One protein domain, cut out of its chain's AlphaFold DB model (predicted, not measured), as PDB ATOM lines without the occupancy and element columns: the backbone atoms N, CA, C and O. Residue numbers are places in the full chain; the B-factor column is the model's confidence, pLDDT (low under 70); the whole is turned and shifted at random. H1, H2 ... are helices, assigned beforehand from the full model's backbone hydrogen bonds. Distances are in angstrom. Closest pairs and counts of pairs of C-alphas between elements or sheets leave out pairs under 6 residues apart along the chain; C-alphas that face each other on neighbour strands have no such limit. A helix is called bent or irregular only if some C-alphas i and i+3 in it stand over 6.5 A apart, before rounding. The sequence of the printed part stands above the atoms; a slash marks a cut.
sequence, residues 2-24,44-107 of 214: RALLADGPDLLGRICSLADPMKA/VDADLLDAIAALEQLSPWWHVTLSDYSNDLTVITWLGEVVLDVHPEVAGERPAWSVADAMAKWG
ATOM      1  N   ARG A   2      32.181  40.019 -11.652       79.25
ATOM      2  CA  ARG A   2      30.996  40.697 -12.235       79.25
ATOM      3  C   ARG A   2      30.271  39.894 -13.329       79.25
ATOM      4  O   ARG A   2      29.054  39.822 -13.301       79.25
ATOM      5  N   ALA A   3      31.016  39.314 -14.274       80.25
ATOM      6  CA  ALA A   3      30.435  38.488 -15.337       80.25
ATOM      7  C   ALA A   3      29.746  37.230 -14.775       80.25
ATOM      8  O   ALA A   3      28.588  36.992 -15.072       80.25
ATOM      9  N   LEU A   4      30.414  36.509 -13.865       84.31
ATOM     10  CA  LEU A   4      29.858  35.319 -13.210       84.31
ATOM     11  C   LEU A   4      28.570  35.612 -12.426       84.31
ATOM     12  O   LEU A   4      27.642  34.817 -12.479       84.31
ATOM     13  N   LEU A   5      28.487  36.752 -11.732       86.25
ATOM     14  CA  LEU A   5      27.258  37.164 -11.042       86.25
ATOM     15  C   LEU A   5      26.131  37.517 -12.020       86.25
ATOM     16  O   LEU A   5      24.983  37.166 -11.769       86.25
ATOM     17  N   ALA A   6      26.456  38.181 -13.133       85.12
ATOM     18  CA  ALA A   6      25.479  38.518 -14.167       85.12
ATOM     19  C   ALA A   6      24.909  37.267 -14.856       85.12
ATOM     20  O   ALA A   6      23.718  37.223 -15.152       85.12
ATOM     21  N   ASP A   7      25.752  36.254 -15.056       86.31
ATOM     22  CA  ASP A   7      25.393  34.972 -15.664       86.31
ATOM     23  C   ASP A   7      24.763  33.982 -14.658       86.31
ATOM     24  O   ASP A   7      24.201  32.958 -15.051       86.31
ATOM     25  N   GLY A   8      24.838  34.279 -13.355       86.69
ATOM     26  CA  GLY A   8      24.377  33.425 -12.256       86.69
ATOM     27  C   GLY A   8      22.910  32.981 -12.354       86.69
ATOM     28  O   GLY A   8      22.651  31.783 -12.230       86.69
ATOM     29  N   PRO A   9      21.943  33.879 -12.636       88.50
ATOM     30  CA  PRO A   9      20.541  33.499 -12.817       88.50
ATOM     31  C   PRO A   9      20.317  32.503 -13.961       88.50
ATOM     32  O   PRO A   9      19.547  31.553 -13.809       88.50
ATOM     33  N   ASP A  10      21.000  32.694 -15.092       87.19
ATOM     34  CA  ASP A  10      20.862  31.818 -16.259       87.19
ATOM     35  C   ASP A  10      21.528  30.457 -16.004       87.19
ATOM     36  O   ASP A  10      20.991  29.413 -16.383       87.19
ATOM     37  N   LEU A  11      22.672  30.450 -15.307       88.38
ATOM     38  CA  LEU A  11      23.330  29.229 -14.846       88.38
ATOM     39  C   LEU A  11      22.425  28.438 -13.890       88.38
ATOM     40  O   LEU A  11      22.210  27.247 -14.111       88.38
ATOM     41  N   LEU A  12      21.846  29.097 -12.880       88.06
ATOM     42  CA  LEU A  12      20.915  28.477 -11.934       88.06
ATOM     43  C   LEU A  12      19.691  27.907 -12.664       88.06
ATOM     44  O   LEU A  12      19.335  26.750 -12.459       88.06
ATOM     45  N   GLY A  13      19.095  28.674 -13.584       84.19
ATOM     46  CA  GLY A  13      17.974  28.209 -14.403       84.19
ATOM     47  C   GLY A  13      18.314  26.966 -15.231       84.19
ATOM     48  O   GLY A  13      17.509  26.035 -15.318       84.19
ATOM     49  N   ARG A  14      19.526  26.904 -15.795       84.50
ATOM     50  CA  ARG A  14      19.999  25.730 -16.534       84.50
ATOM     51  C   ARG A  14      20.193  24.520 -15.626       84.50
ATOM     52  O   ARG A  14      19.736  23.438 -15.980       84.50
ATOM     53  N   ILE A  15      20.858  24.678 -14.484       84.62
ATOM     54  CA  ILE A  15      21.138  23.569 -13.559       84.62
ATOM     55  C   ILE A  15      19.826  23.019 -12.984       84.62
ATOM     56  O   ILE A  15      19.613  21.810 -13.029       84.62
ATOM     57  N   CYS A  16      18.886  23.885 -12.588       82.44
ATOM     58  CA  CYS A  16      17.533  23.473 -12.196       82.44
ATOM     59  C   CYS A  16      16.810  22.725 -13.325       82.44
ATOM     60  O   CYS A  16      16.112  21.745 -13.081       82.44
ATOM     61  N   SER A  17      17.006  23.145 -14.576       80.25
ATOM     62  CA  SER A  17      16.457  22.437 -15.730       80.25
ATOM     63  C   SER A  17      17.133  21.088 -16.010       80.25
ATOM     64  O   SER A  17      16.486  20.233 -16.612       80.25
ATOM     65  N   LEU A  18      18.415  20.911 -15.686       76.56
ATOM     66  CA  LEU A  18      19.120  19.631 -15.818       76.56
ATOM     67  C   LEU A  18      18.709  18.663 -14.706       76.56
ATOM     68  O   LEU A  18      18.624  17.462 -14.944       76.56
ATOM     69  N   ALA A  19      18.422  19.201 -13.522       73.06
ATOM     70  CA  ALA A  19      17.917  18.462 -12.377       73.06
ATOM     71  C   ALA A  19      16.423  18.104 -12.485       73.06
ATOM     72  O   ALA A  19      15.934  17.358 -11.643       73.06
ATOM     73  N   ASP A  20      15.694  18.612 -13.490       69.06
ATOM     74  CA  ASP A  20      14.266  18.334 -13.673       69.06
ATOM     75  C   ASP A  20      14.039  16.878 -14.135       69.06
ATOM     76  O   ASP A  20      14.291  16.541 -15.302       69.06
ATOM     77  N   PRO A  21      13.499  16.001 -13.266       58.50
ATOM     78  CA  PRO A  21      13.287  14.599 -13.601       58.50
ATOM     79  C   PRO A  21      12.212  14.402 -14.678       58.50
ATOM     80  O   PRO A  21      12.164  13.346 -15.309       58.50
ATOM     81  N   MET A  22      11.349  15.398 -14.925       57.06
ATOM     82  CA  MET A  22      10.317  15.324 -15.960       57.06
ATOM     83  C   MET A  22      10.876  15.569 -17.364       57.06
ATOM     84  O   MET A  22      10.329  15.022 -18.328       57.06
ATOM     85  N   LYS A  23      11.984  16.314 -17.499       49.22
ATOM     86  CA  LYS A  23      12.666  16.550 -18.786       49.22
ATOM     87  C   LYS A  23      13.364  15.307 -19.344       49.22
ATOM     88  O   LYS A  23      13.536  15.214 -20.557       49.22
ATOM     89  N   ALA A  24      13.736  14.356 -18.487       40.53
ATOM     90  CA  ALA A  24      14.385  13.103 -18.874       40.53
ATOM     91  C   ALA A  24      13.404  12.003 -19.319       40.53
ATOM     92  O   ALA A  24      13.844  10.940 -19.754       40.53
ATOM     93  N   VAL A  44      18.221  12.121  -9.519       58.62
ATOM     94  CA  VAL A  44      18.974  13.348  -9.811       58.62
ATOM     95  C   VAL A  44      20.393  13.192  -9.269       58.62
ATOM     96  O   VAL A  44      20.582  12.634  -8.188       58.62
ATOM     97  N   ASP A  45      21.379  13.672 -10.023       66.56
ATOM     98  CA  ASP A  45      22.784  13.679  -9.610       66.56
ATOM     99  C   ASP A  45      22.968  14.495  -8.317       66.56
ATOM    100  O   ASP A  45      22.437  15.603  -8.200       66.56
ATOM    101  N   ALA A  46      23.718  13.957  -7.352       68.62
ATOM    102  CA  ALA A  46      23.989  14.623  -6.078       68.62
ATOM    103  C   ALA A  46      24.708  15.963  -6.298       68.62
ATOM    104  O   ALA A  46      24.335  16.970  -5.700       68.62
ATOM    105  N   ASP A  47      25.626  16.005  -7.266       73.44
ATOM    106  CA  ASP A  47      26.352  17.220  -7.631       73.44
ATOM    107  C   ASP A  47      25.425  18.337  -8.125       73.44
ATOM    108  O   ASP A  47      25.665  19.511  -7.848       73.44
ATOM    109  N   LEU A  48      24.354  17.991  -8.850       74.62
ATOM    110  CA  LEU A  48      23.369  18.972  -9.311       74.62
ATOM    111  C   LEU A  48      22.592  19.560  -8.130       74.62
ATOM    112  O   LEU A  48      22.363  20.767  -8.099       74.62
ATOM    113  N   LEU A  49      22.190  18.727  -7.168       75.38
ATOM    114  CA  LEU A  49      21.448  19.177  -5.987       75.38
ATOM    115  C   LEU A  49      22.309  20.074  -5.092       75.38
ATOM    116  O   LEU A  49      21.851  21.141  -4.679       75.38
ATOM    117  N   ASP A  50      23.558  19.681  -4.855       78.38
ATOM    118  CA  ASP A  50      24.492  20.444  -4.026       78.38
ATOM    119  C   ASP A  50      24.865  21.781  -4.688       78.38
ATOM    120  O   ASP A  50      24.902  22.820  -4.021       78.38
ATOM    121  N   ALA A  51      25.047  21.794  -6.013       81.06
ATOM    122  CA  ALA A  51      25.281  23.024  -6.762       81.06
ATOM    123  C   ALA A  51      24.069  23.968  -6.738       81.06
ATOM    124  O   ALA A  51      24.244  25.172  -6.548       81.06
ATOM    125  N   ILE A  52      22.842  23.453  -6.897       84.06
ATOM    126  CA  ILE A  52      21.617  24.269  -6.797       84.06
ATOM    127  C   ILE A  52      21.536  24.917  -5.415       84.06
ATOM    128  O   ILE A  52      21.374  26.132  -5.327       84.06
ATOM    129  N   ALA A  53      21.721  24.140  -4.346       82.88
ATOM    130  CA  ALA A  53      21.659  24.651  -2.980       82.88
ATOM    131  C   ALA A  53      22.721  25.733  -2.702       82.88
ATOM    132  O   ALA A  53      22.460  26.693  -1.971       82.88
ATOM    133  N   ALA A  54      23.915  25.610  -3.286       85.56
ATOM    134  CA  ALA A  54      24.956  26.629  -3.182       85.56
ATOM    135  C   ALA A  54      24.603  27.908  -3.959       85.56
ATOM    136  O   ALA A  54      24.704  29.011  -3.420       85.56
ATOM    137  N   LEU A  55      24.137  27.782  -5.204       88.50
ATOM    138  CA  LEU A  55      23.799  28.932  -6.048       88.50
ATOM    139  C   LEU A  55      22.523  29.648  -5.580       88.50
ATOM    140  O   LEU A  55      22.431  30.868  -5.694       88.50
ATOM    141  N   GLU A  56      21.543  28.946  -5.010       88.69
ATOM    142  CA  GLU A  56      20.315  29.572  -4.498       88.69
ATOM    143  C   GLU A  56      20.594  30.590  -3.384       88.69
ATOM    144  O   GLU A  56      19.918  31.625  -3.324       88.69
ATOM    145  N   GLN A  57      21.632  30.367  -2.569       87.19
ATOM    146  CA  GLN A  57      22.076  31.308  -1.529       87.19
ATOM    147  C   GLN A  57      22.500  32.667  -2.109       87.19
ATOM    148  O   GLN A  57      22.439  33.690  -1.422       87.19
ATOM    149  N   LEU A  58      22.870  32.699  -3.391       89.75
ATOM    150  CA  LEU A  58      23.277  33.899  -4.112       89.75
ATOM    151  C   LEU A  58      22.120  34.613  -4.824       89.75
ATOM    152  O   LEU A  58      22.339  35.670  -5.411       89.75
ATOM    153  N   SER A  59      20.877  34.127  -4.712       87.44
ATOM    154  CA  SER A  59      19.698  34.765  -5.330       87.44
ATOM    155  C   SER A  59      19.556  36.268  -5.044       87.44
ATOM    156  O   SER A  59      19.302  37.025  -5.984       87.44
ATOM    157  N   PRO A  60      19.767  36.757  -3.805       87.56
ATOM    158  CA  PRO A  60      19.732  38.195  -3.515       87.56
ATOM    159  C   PRO A  60      20.911  38.982  -4.108       87.56
ATOM    160  O   PRO A  60      20.863  40.209  -4.174       87.56
ATOM    161  N   TRP A  61      21.974  38.288  -4.519       89.06
ATOM    162  CA  TRP A  61      23.273  38.854  -4.874       89.06
ATOM    163  C   TRP A  61      23.497  38.973  -6.386       89.06
ATOM    164  O   TRP A  61      24.402  39.687  -6.808       89.06
ATOM    165  N   TRP A  62      22.664  38.353  -7.227       86.81
ATOM    166  CA  TRP A  62      22.862  38.349  -8.686       86.81
ATOM    167  C   TRP A  62      22.855  39.728  -9.348       86.81
ATOM    168  O   TRP A  62      23.482  39.933 -10.386       86.81
ATOM    169  N   HIS A  63      22.152  40.688  -8.756       83.06
ATOM    170  CA  HIS A  63      21.961  42.018  -9.334       83.06
ATOM    171  C   HIS A  63      22.569  43.134  -8.487       83.06
ATOM    172  O   HIS A  63      22.259  44.307  -8.695       83.06
ATOM    173  N   VAL A  64      23.427  42.788  -7.525       83.75
ATOM    174  CA  VAL A  64      24.066  43.785  -6.666       83.75
ATOM    175  C   VAL A  64      25.138  44.554  -7.427       83.75
ATOM    176  O   VAL A  64      25.921  44.001  -8.205       83.75
ATOM    177  N   THR A  65      25.215  45.851  -7.158       83.38
ATOM    178  CA  THR A  65      26.324  46.670  -7.635       83.38
ATOM    179  C   THR A  65      27.515  46.446  -6.708       83.38
ATOM    180  O   THR A  65      27.546  46.950  -5.591       83.38
ATOM    181  N   LEU A  66      28.524  45.693  -7.162       80.88
ATOM    182  CA  LEU A  66      29.701  45.355  -6.342       80.88
ATOM    183  C   LEU A  66      30.434  46.580  -5.760       80.88
ATOM    184  O   LEU A  66      31.048  46.471  -4.703       80.88
ATOM    185  N   SER A  67      30.362  47.746  -6.414       82.88
ATOM    186  CA  SER A  67      30.961  48.983  -5.892       82.88
ATOM    187  C   SER A  67      30.407  49.382  -4.527       82.88
ATOM    188  O   SER A  67      31.156  49.925  -3.715       82.88
ATOM    189  N   ASP A  68      29.141  49.067  -4.255       84.31
ATOM    190  CA  ASP A  68      28.453  49.430  -3.013       84.31
ATOM    191  C   ASP A  68      29.026  48.667  -1.809       84.31
ATOM    192  O   ASP A  68      28.930  49.131  -0.676       84.31
ATOM    193  N   TYR A  69      29.695  47.539  -2.071       85.25
ATOM    194  CA  TYR A  69      30.310  46.663  -1.074       85.25
ATOM    195  C   TYR A  69      31.839  46.641  -1.152       85.25
ATOM    196  O   TYR A  69      32.479  45.905  -0.414       85.25
ATOM    197  N   SER A  70      32.450  47.465  -2.010       81.38
ATOM    198  CA  SER A  70      33.903  47.460  -2.255       81.38
ATOM    199  C   SER A  70      34.767  47.703  -1.007       81.38
ATOM    200  O   SER A  70      35.916  47.276  -0.976       81.38
ATOM    201  N   ASN A  71      34.213  48.349   0.025       86.44
ATOM    202  CA  ASN A  71      34.887  48.604   1.304       86.44
ATOM    203  C   ASN A  71      34.403  47.694   2.449       86.44
ATOM    204  O   ASN A  71      34.839  47.866   3.588       86.44
ATOM    205  N   ASP A  72      33.500  46.750   2.175       88.50
ATOM    206  CA  ASP A  72      33.066  45.748   3.145       88.50
ATOM    207  C   ASP A  72      33.891  44.474   2.953       88.50
ATOM    208  O   ASP A  72      33.610  43.636   2.095       88.50
ATOM    209  N   LEU A  73      34.935  44.349   3.774       88.88
ATOM    210  CA  LEU A  73      35.838  43.202   3.746       88.88
ATOM    211  C   LEU A  73      35.082  41.878   3.906       88.88
ATOM    212  O   LEU A  73      35.390  40.918   3.212       88.88
ATOM    213  N   THR A  74      34.077  41.829   4.782       92.00
ATOM    214  CA  THR A  74      33.352  40.585   5.076       92.00
ATOM    215  C   THR A  74      32.575  40.124   3.851       92.00
ATOM    216  O   THR A  74      32.642  38.956   3.472       92.00
ATOM    217  N   VAL A  75      31.871  41.055   3.201       89.38
ATOM    218  CA  VAL A  75      31.070  40.761   2.008       89.38
ATOM    219  C   VAL A  75      31.957  40.388   0.826       89.38
ATOM    220  O   VAL A  75      31.652  39.427   0.126       89.38
ATOM    221  N   ILE A  76      33.060  41.106   0.603       88.31
ATOM    222  CA  ILE A  76      33.963  40.826  -0.520       88.31
ATOM    223  C   ILE A  76      34.706  39.501  -0.332       88.31
ATOM    224  O   ILE A  76      34.844  38.762  -1.306       88.31
ATOM    225  N   THR A  77      35.139  39.167   0.888       90.38
ATOM    226  CA  THR A  77      35.751  37.861   1.179       90.38
ATOM    227  C   THR A  77      34.754  36.732   0.948       90.38
ATOM    228  O   THR A  77      35.048  35.823   0.179       90.38
ATOM    229  N   TRP A  78      33.548  36.836   1.514       92.44
ATOM    230  CA  TRP A  78      32.506  35.830   1.317       92.44
ATOM    231  C   TRP A  78      32.122  35.675  -0.165       92.44
ATOM    232  O   TRP A  78      32.039  34.555  -0.659       92.44
ATOM    233  N   LEU A  79      31.959  36.780  -0.907       90.94
ATOM    234  CA  LEU A  79      31.708  36.744  -2.355       90.94
ATOM    235  C   LEU A  79      32.873  36.120  -3.132       90.94
ATOM    236  O   LEU A  79      32.642  35.483  -4.156       90.94
ATOM    237  N   GLY A  80      34.113  36.306  -2.680       89.81
ATOM    238  CA  GLY A  80      35.283  35.623  -3.228       89.81
ATOM    239  C   GLY A  80      35.127  34.107  -3.137       89.81
ATOM    240  O   GLY A  80      35.147  33.438  -4.168       89.81
ATOM    241  N   GLU A  81      34.853  33.603  -1.936       89.62
ATOM    242  CA  GLU A  81      34.709  32.168  -1.656       89.62
ATOM    243  C   GLU A  81      33.569  31.528  -2.467       89.62
ATOM    244  O   GLU A  81      33.739  30.505  -3.125       89.62
ATOM    245  N   VAL A  82      32.391  32.154  -2.491       90.19
ATOM    246  CA  VAL A  82      31.202  31.551  -3.125       90.19
ATOM    247  C   VAL A  82      31.117  31.779  -4.640       90.19
ATOM    248  O   VAL A  82      30.393  31.057  -5.329       90.19
ATOM    249  N   VAL A  83      31.833  32.765  -5.198       90.56
ATOM    250  CA  VAL A  83      31.784  33.078  -6.642       90.56
ATOM    251  C   VAL A  83      33.048  32.652  -7.384       90.56
ATOM    252  O   VAL A  83      32.936  32.230  -8.535       90.56
ATOM    253  N   LEU A  84      34.232  32.822  -6.794       90.06
ATOM    254  CA  LEU A  84      35.514  32.695  -7.497       90.06
ATOM    255  C   LEU A  84      36.299  31.439  -7.145       90.06
ATOM    256  O   LEU A  84      36.987  30.934  -8.033       90.06
ATOM    257  N   ASP A  85      36.233  30.964  -5.902       89.38
ATOM    258  CA  ASP A  85      37.059  29.833  -5.482       89.38
ATOM    259  C   ASP A  85      36.715  28.575  -6.274       89.38
ATOM    260  O   ASP A  85      35.557  28.307  -6.591       89.38
ATOM    261  N   VAL A  86      37.740  27.802  -6.618       85.25
ATOM    262  CA  VAL A  86      37.596  26.571  -7.393       85.25
ATOM    263  C   VAL A  86      37.875  25.391  -6.480       85.25
ATOM    264  O   VAL A  86      38.949  25.298  -5.884       85.25
ATOM    265  N   HIS A  87      36.923  24.467  -6.399       84.50
ATOM    266  CA  HIS A  87      36.980  23.324  -5.495       84.50
ATOM    267  C   HIS A  87      37.181  22.035  -6.296       84.50
ATOM    268  O   HIS A  87      36.201  21.443  -6.741       84.50
ATOM    269  N   PRO A  88      38.421  21.568  -6.526       77.75
ATOM    270  CA  PRO A  88      38.645  20.361  -7.314       77.75
ATOM    271  C   PRO A  88      37.990  19.136  -6.664       77.75
ATOM    272  O   PRO A  88      37.925  19.020  -5.440       77.75
ATOM    273  N   GLU A  89      37.533  18.202  -7.496       76.31
ATOM    274  CA  GLU A  89      37.035  16.908  -7.025       76.31
ATOM    275  C   GLU A  89      38.197  16.083  -6.456       76.31
ATOM    276  O   GLU A  89      39.211  15.857  -7.122       76.31
ATOM    277  N   VAL A  90      38.043  15.612  -5.218       73.75
ATOM    278  CA  VAL A  90      39.023  14.773  -4.522       73.75
ATOM    279  C   VAL A  90      38.340  13.460  -4.162       73.75
ATOM    280  O   VAL A  90      37.345  13.442  -3.451       73.75
ATOM    281  N   ALA A  91      38.868  12.344  -4.675       70.44
ATOM    282  CA  ALA A  91      38.293  11.005  -4.486       70.44
ATOM    283  C   ALA A  91      36.828  10.851  -4.962       70.44
ATOM    284  O   ALA A  91      36.110   9.985  -4.473       70.44
ATOM    285  N   GLY A  92      36.411  11.647  -5.953       65.31
ATOM    286  CA  GLY A  92      35.053  11.612  -6.504       65.31
ATOM    287  C   GLY A  92      34.028  12.413  -5.702       65.31
ATOM    288  O   GLY A  92      32.852  12.374  -6.038       65.31
ATOM    289  N   GLU A  93      34.466  13.148  -4.680       66.56
ATOM    290  CA  GLU A  93      33.625  14.051  -3.900       66.56
ATOM    291  C   GLU A  93      34.152  15.483  -4.026       66.56
ATOM    292  O   GLU A  93      35.365  15.729  -4.073       66.56
ATOM    293  N   ARG A  94      33.229  16.442  -4.087       77.12
ATOM    294  CA  ARG A  94      33.553  17.865  -4.073       77.12
ATOM    295  C   ARG A  94      33.189  18.453  -2.707       77.12
ATOM    296  O   ARG A  94      32.063  18.258  -2.260       77.12
ATOM    297  N   PRO A  95      34.100  19.181  -2.036       76.06
ATOM    298  CA  PRO A  95      33.842  19.681  -0.685       76.06
ATOM    299  C   PRO A  95      32.824  20.830  -0.641       76.06
ATOM    300  O   PRO A  95      32.154  21.006   0.374       76.06
ATOM    301  N   ALA A  96      32.731  21.626  -1.710       84.25
ATOM    302  CA  ALA A  96      31.823  22.763  -1.821       84.25
ATOM    303  C   ALA A  96      31.591  23.150  -3.290       84.25
ATOM    304  O   ALA A  96      32.360  22.767  -4.169       84.25
ATOM    305  N   TRP A  97      30.549  23.944  -3.538       87.25
ATOM    306  CA  TRP A  97      30.234  24.496  -4.854       87.25
ATOM    307  C   TRP A  97      30.350  26.016  -4.853       87.25
ATOM    308  O   TRP A  97      29.704  26.685  -4.047       87.25
ATOM    309  N   SER A  98      31.112  26.553  -5.804       91.75
ATOM    310  CA  SER A  98      31.079  27.969  -6.169       91.75
ATOM    311  C   SER A  98      30.396  28.196  -7.523       91.75
ATOM    312  O   SER A  98      30.147  27.268  -8.304       91.75
ATOM    313  N   VAL A  99      30.135  29.464  -7.855       89.50
ATOM    314  CA  VAL A  99      29.672  29.844  -9.201       89.50
ATOM    315  C   VAL A  99      30.704  29.472 -10.270       89.50
ATOM    316  O   VAL A  99      30.317  29.024 -11.349       89.50
ATOM    317  N   ALA A 100      32.003  29.624  -9.992       88.19
ATOM    318  CA  ALA A 100      33.069  29.241 -10.918       88.19
ATOM    319  C   ALA A 100      33.080  27.725 -11.185       88.19
ATOM    320  O   ALA A 100      33.190  27.313 -12.342       88.19
ATOM    321  N   ASP A 101      32.883  26.907 -10.149       87.56
ATOM    322  CA  ASP A 101      32.783  25.447 -10.268       87.56
ATOM    323  C   ASP A 101      31.595  25.029 -11.140       87.56
ATOM    324  O   ASP A 101      31.733  24.245 -12.087       87.56
ATOM    325  N   ALA A 102      30.422  25.597 -10.859       86.94
ATOM    326  CA  ALA A 102      29.203  25.317 -11.607       86.94
ATOM    327  C   ALA A 102      29.305  25.793 -13.069       86.94
ATOM    328  O   ALA A 102      28.865  25.104 -13.998       86.94
ATOM    329  N   MET A 103      29.943  26.944 -13.297       87.12
ATOM    330  CA  MET A 103      30.211  27.466 -14.637       87.12
ATOM    331  C   MET A 103      31.163  26.560 -15.421       87.12
ATOM    332  O   MET A 103      30.943  26.327 -16.608       87.12
ATOM    333  N   ALA A 104      32.198  26.029 -14.770       84.38
ATOM    334  CA  ALA A 104      33.145  25.111 -15.391       84.38
ATOM    335  C   ALA A 104      32.492  23.780 -15.787       84.38
ATOM    336  O   ALA A 104      32.765  23.260 -16.870       84.38
ATOM    337  N   LYS A 105      31.628  23.230 -14.922       83.75
ATOM    338  CA  LYS A 105      31.014  21.912 -15.135       83.75
ATOM    339  C   LYS A 105      29.847  21.945 -16.118       83.75
ATOM    340  O   LYS A 105      29.789  21.112 -17.021       83.75
ATOM    341  N   TRP A 106      28.922  22.892 -15.965       84.62
ATOM    342  CA  TRP A 106      27.698  22.941 -16.778       84.62
ATOM    343  C   TRP A 106      27.665  24.125 -17.742       84.62
ATOM    344  O   TRP A 106      27.166  23.990 -18.864       84.62
ATOM    345  N   GLY A 107      28.223  25.265 -17.328       81.75
ATOM    346  CA  GLY A 107      28.232  26.513 -18.089       81.75
ATOM    347  C   GLY A 107      26.837  27.090 -18.345       81.75
ATOM    348  O   GLY A 107      25.816  26.409 -18.248       81.75
TER     349      GLY A 107
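This is residues 2 to 24 and 44 to 107 of the 214 residues of an uncharacterized protein of Microbacterium sp. MYb72 (UniProt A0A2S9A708). A long kinked helix, H1, has H2 packed on it at one side and the short H5 at another, and the centres of these three helices make a triangle. H4 carries the shape on toward one end, where the small helix H3 lies and residues 67 to 74 stick out, while between H4 and H5 a long loop, residues 84 to 98, runs out and folds back. The printed part has 87 residues with five named helices, H1 to H5 in order along the chain, and no named strand; the class is all helix, with 50 residues in the named helices. It is compact, with a radius of gyration of the C-alphas of 13.5 A, yet elongated, spanning 44 by 29 by 17 A.

H1, residues 2 to 18, touches H2, residues 46 to 56, at a steep tilt of 44 degrees, opposite ways; their closest C-alphas are those of Leu 12 and Leu 55, 6.6 A apart. With residues 4 to 11 alone, H1 touches H5, residues 99 to 105, at a steep tilt of 52 degrees, the same way; the closest C-alphas, of Leu 4 and Val 99, are 6.8 A apart. H2 and H5 are close but not clearly touching, with the C-alphas of Ala 51 and Ala 102 closest at 6.6 A. H4, residues 73 to 83, only just touches H5, with 3 pairs of C-alphas within 8 A; the closest, of Val 83 and Val 99, are 4.6 A apart, and the tilt is a shallow 12 degrees, the same way. The helix packing is mostly crossed, but only just: of these 3 touching pairs, 1 is at a shallow tilt. H3, residues 66 to 69, is close to H4 but not clearly touching, with the C-alphas of Tyr 69 and Val 75 closest at 6.7 A, and it is apart from H5. Every O i to N i+4 pair is within hydrogen-bond range in H2, H4 and H5; in H1 it is 11 of 13, and H3 is too short for such a pair.

H1 begins at C-alpha 2, (30.996, 40.697, -12.235), and measures 24.4 A from first to last C-alpha. It has a kink of 45 degrees near residue 10 and is irregular, with C-alphas 6 and 9 standing 7.2 A apart. H2 measures 15.5 A, H3 5.5 A, and H4 15.1 A from C-alpha 73 at (35.838, 43.202, 3.746). H5 measures 10.0 A and ends at C-alpha 105, (31.014, 21.912, -15.135).

The two C-alphas farthest apart, of Ala 24 and Asn 71, are 45.7 A from each other. Residues 25 to 43 are not printed, and C-alphas 24 and 44 stand 10.2 A apart across the cut. Of the links that are printed whole, H4 to H5 is long, H2 to H3 short and H3 to H4 tight. Mean pLDDT of the printed part is 81.8; residues 20 to 24, 44 to 46 and 92 to 93 are under 70.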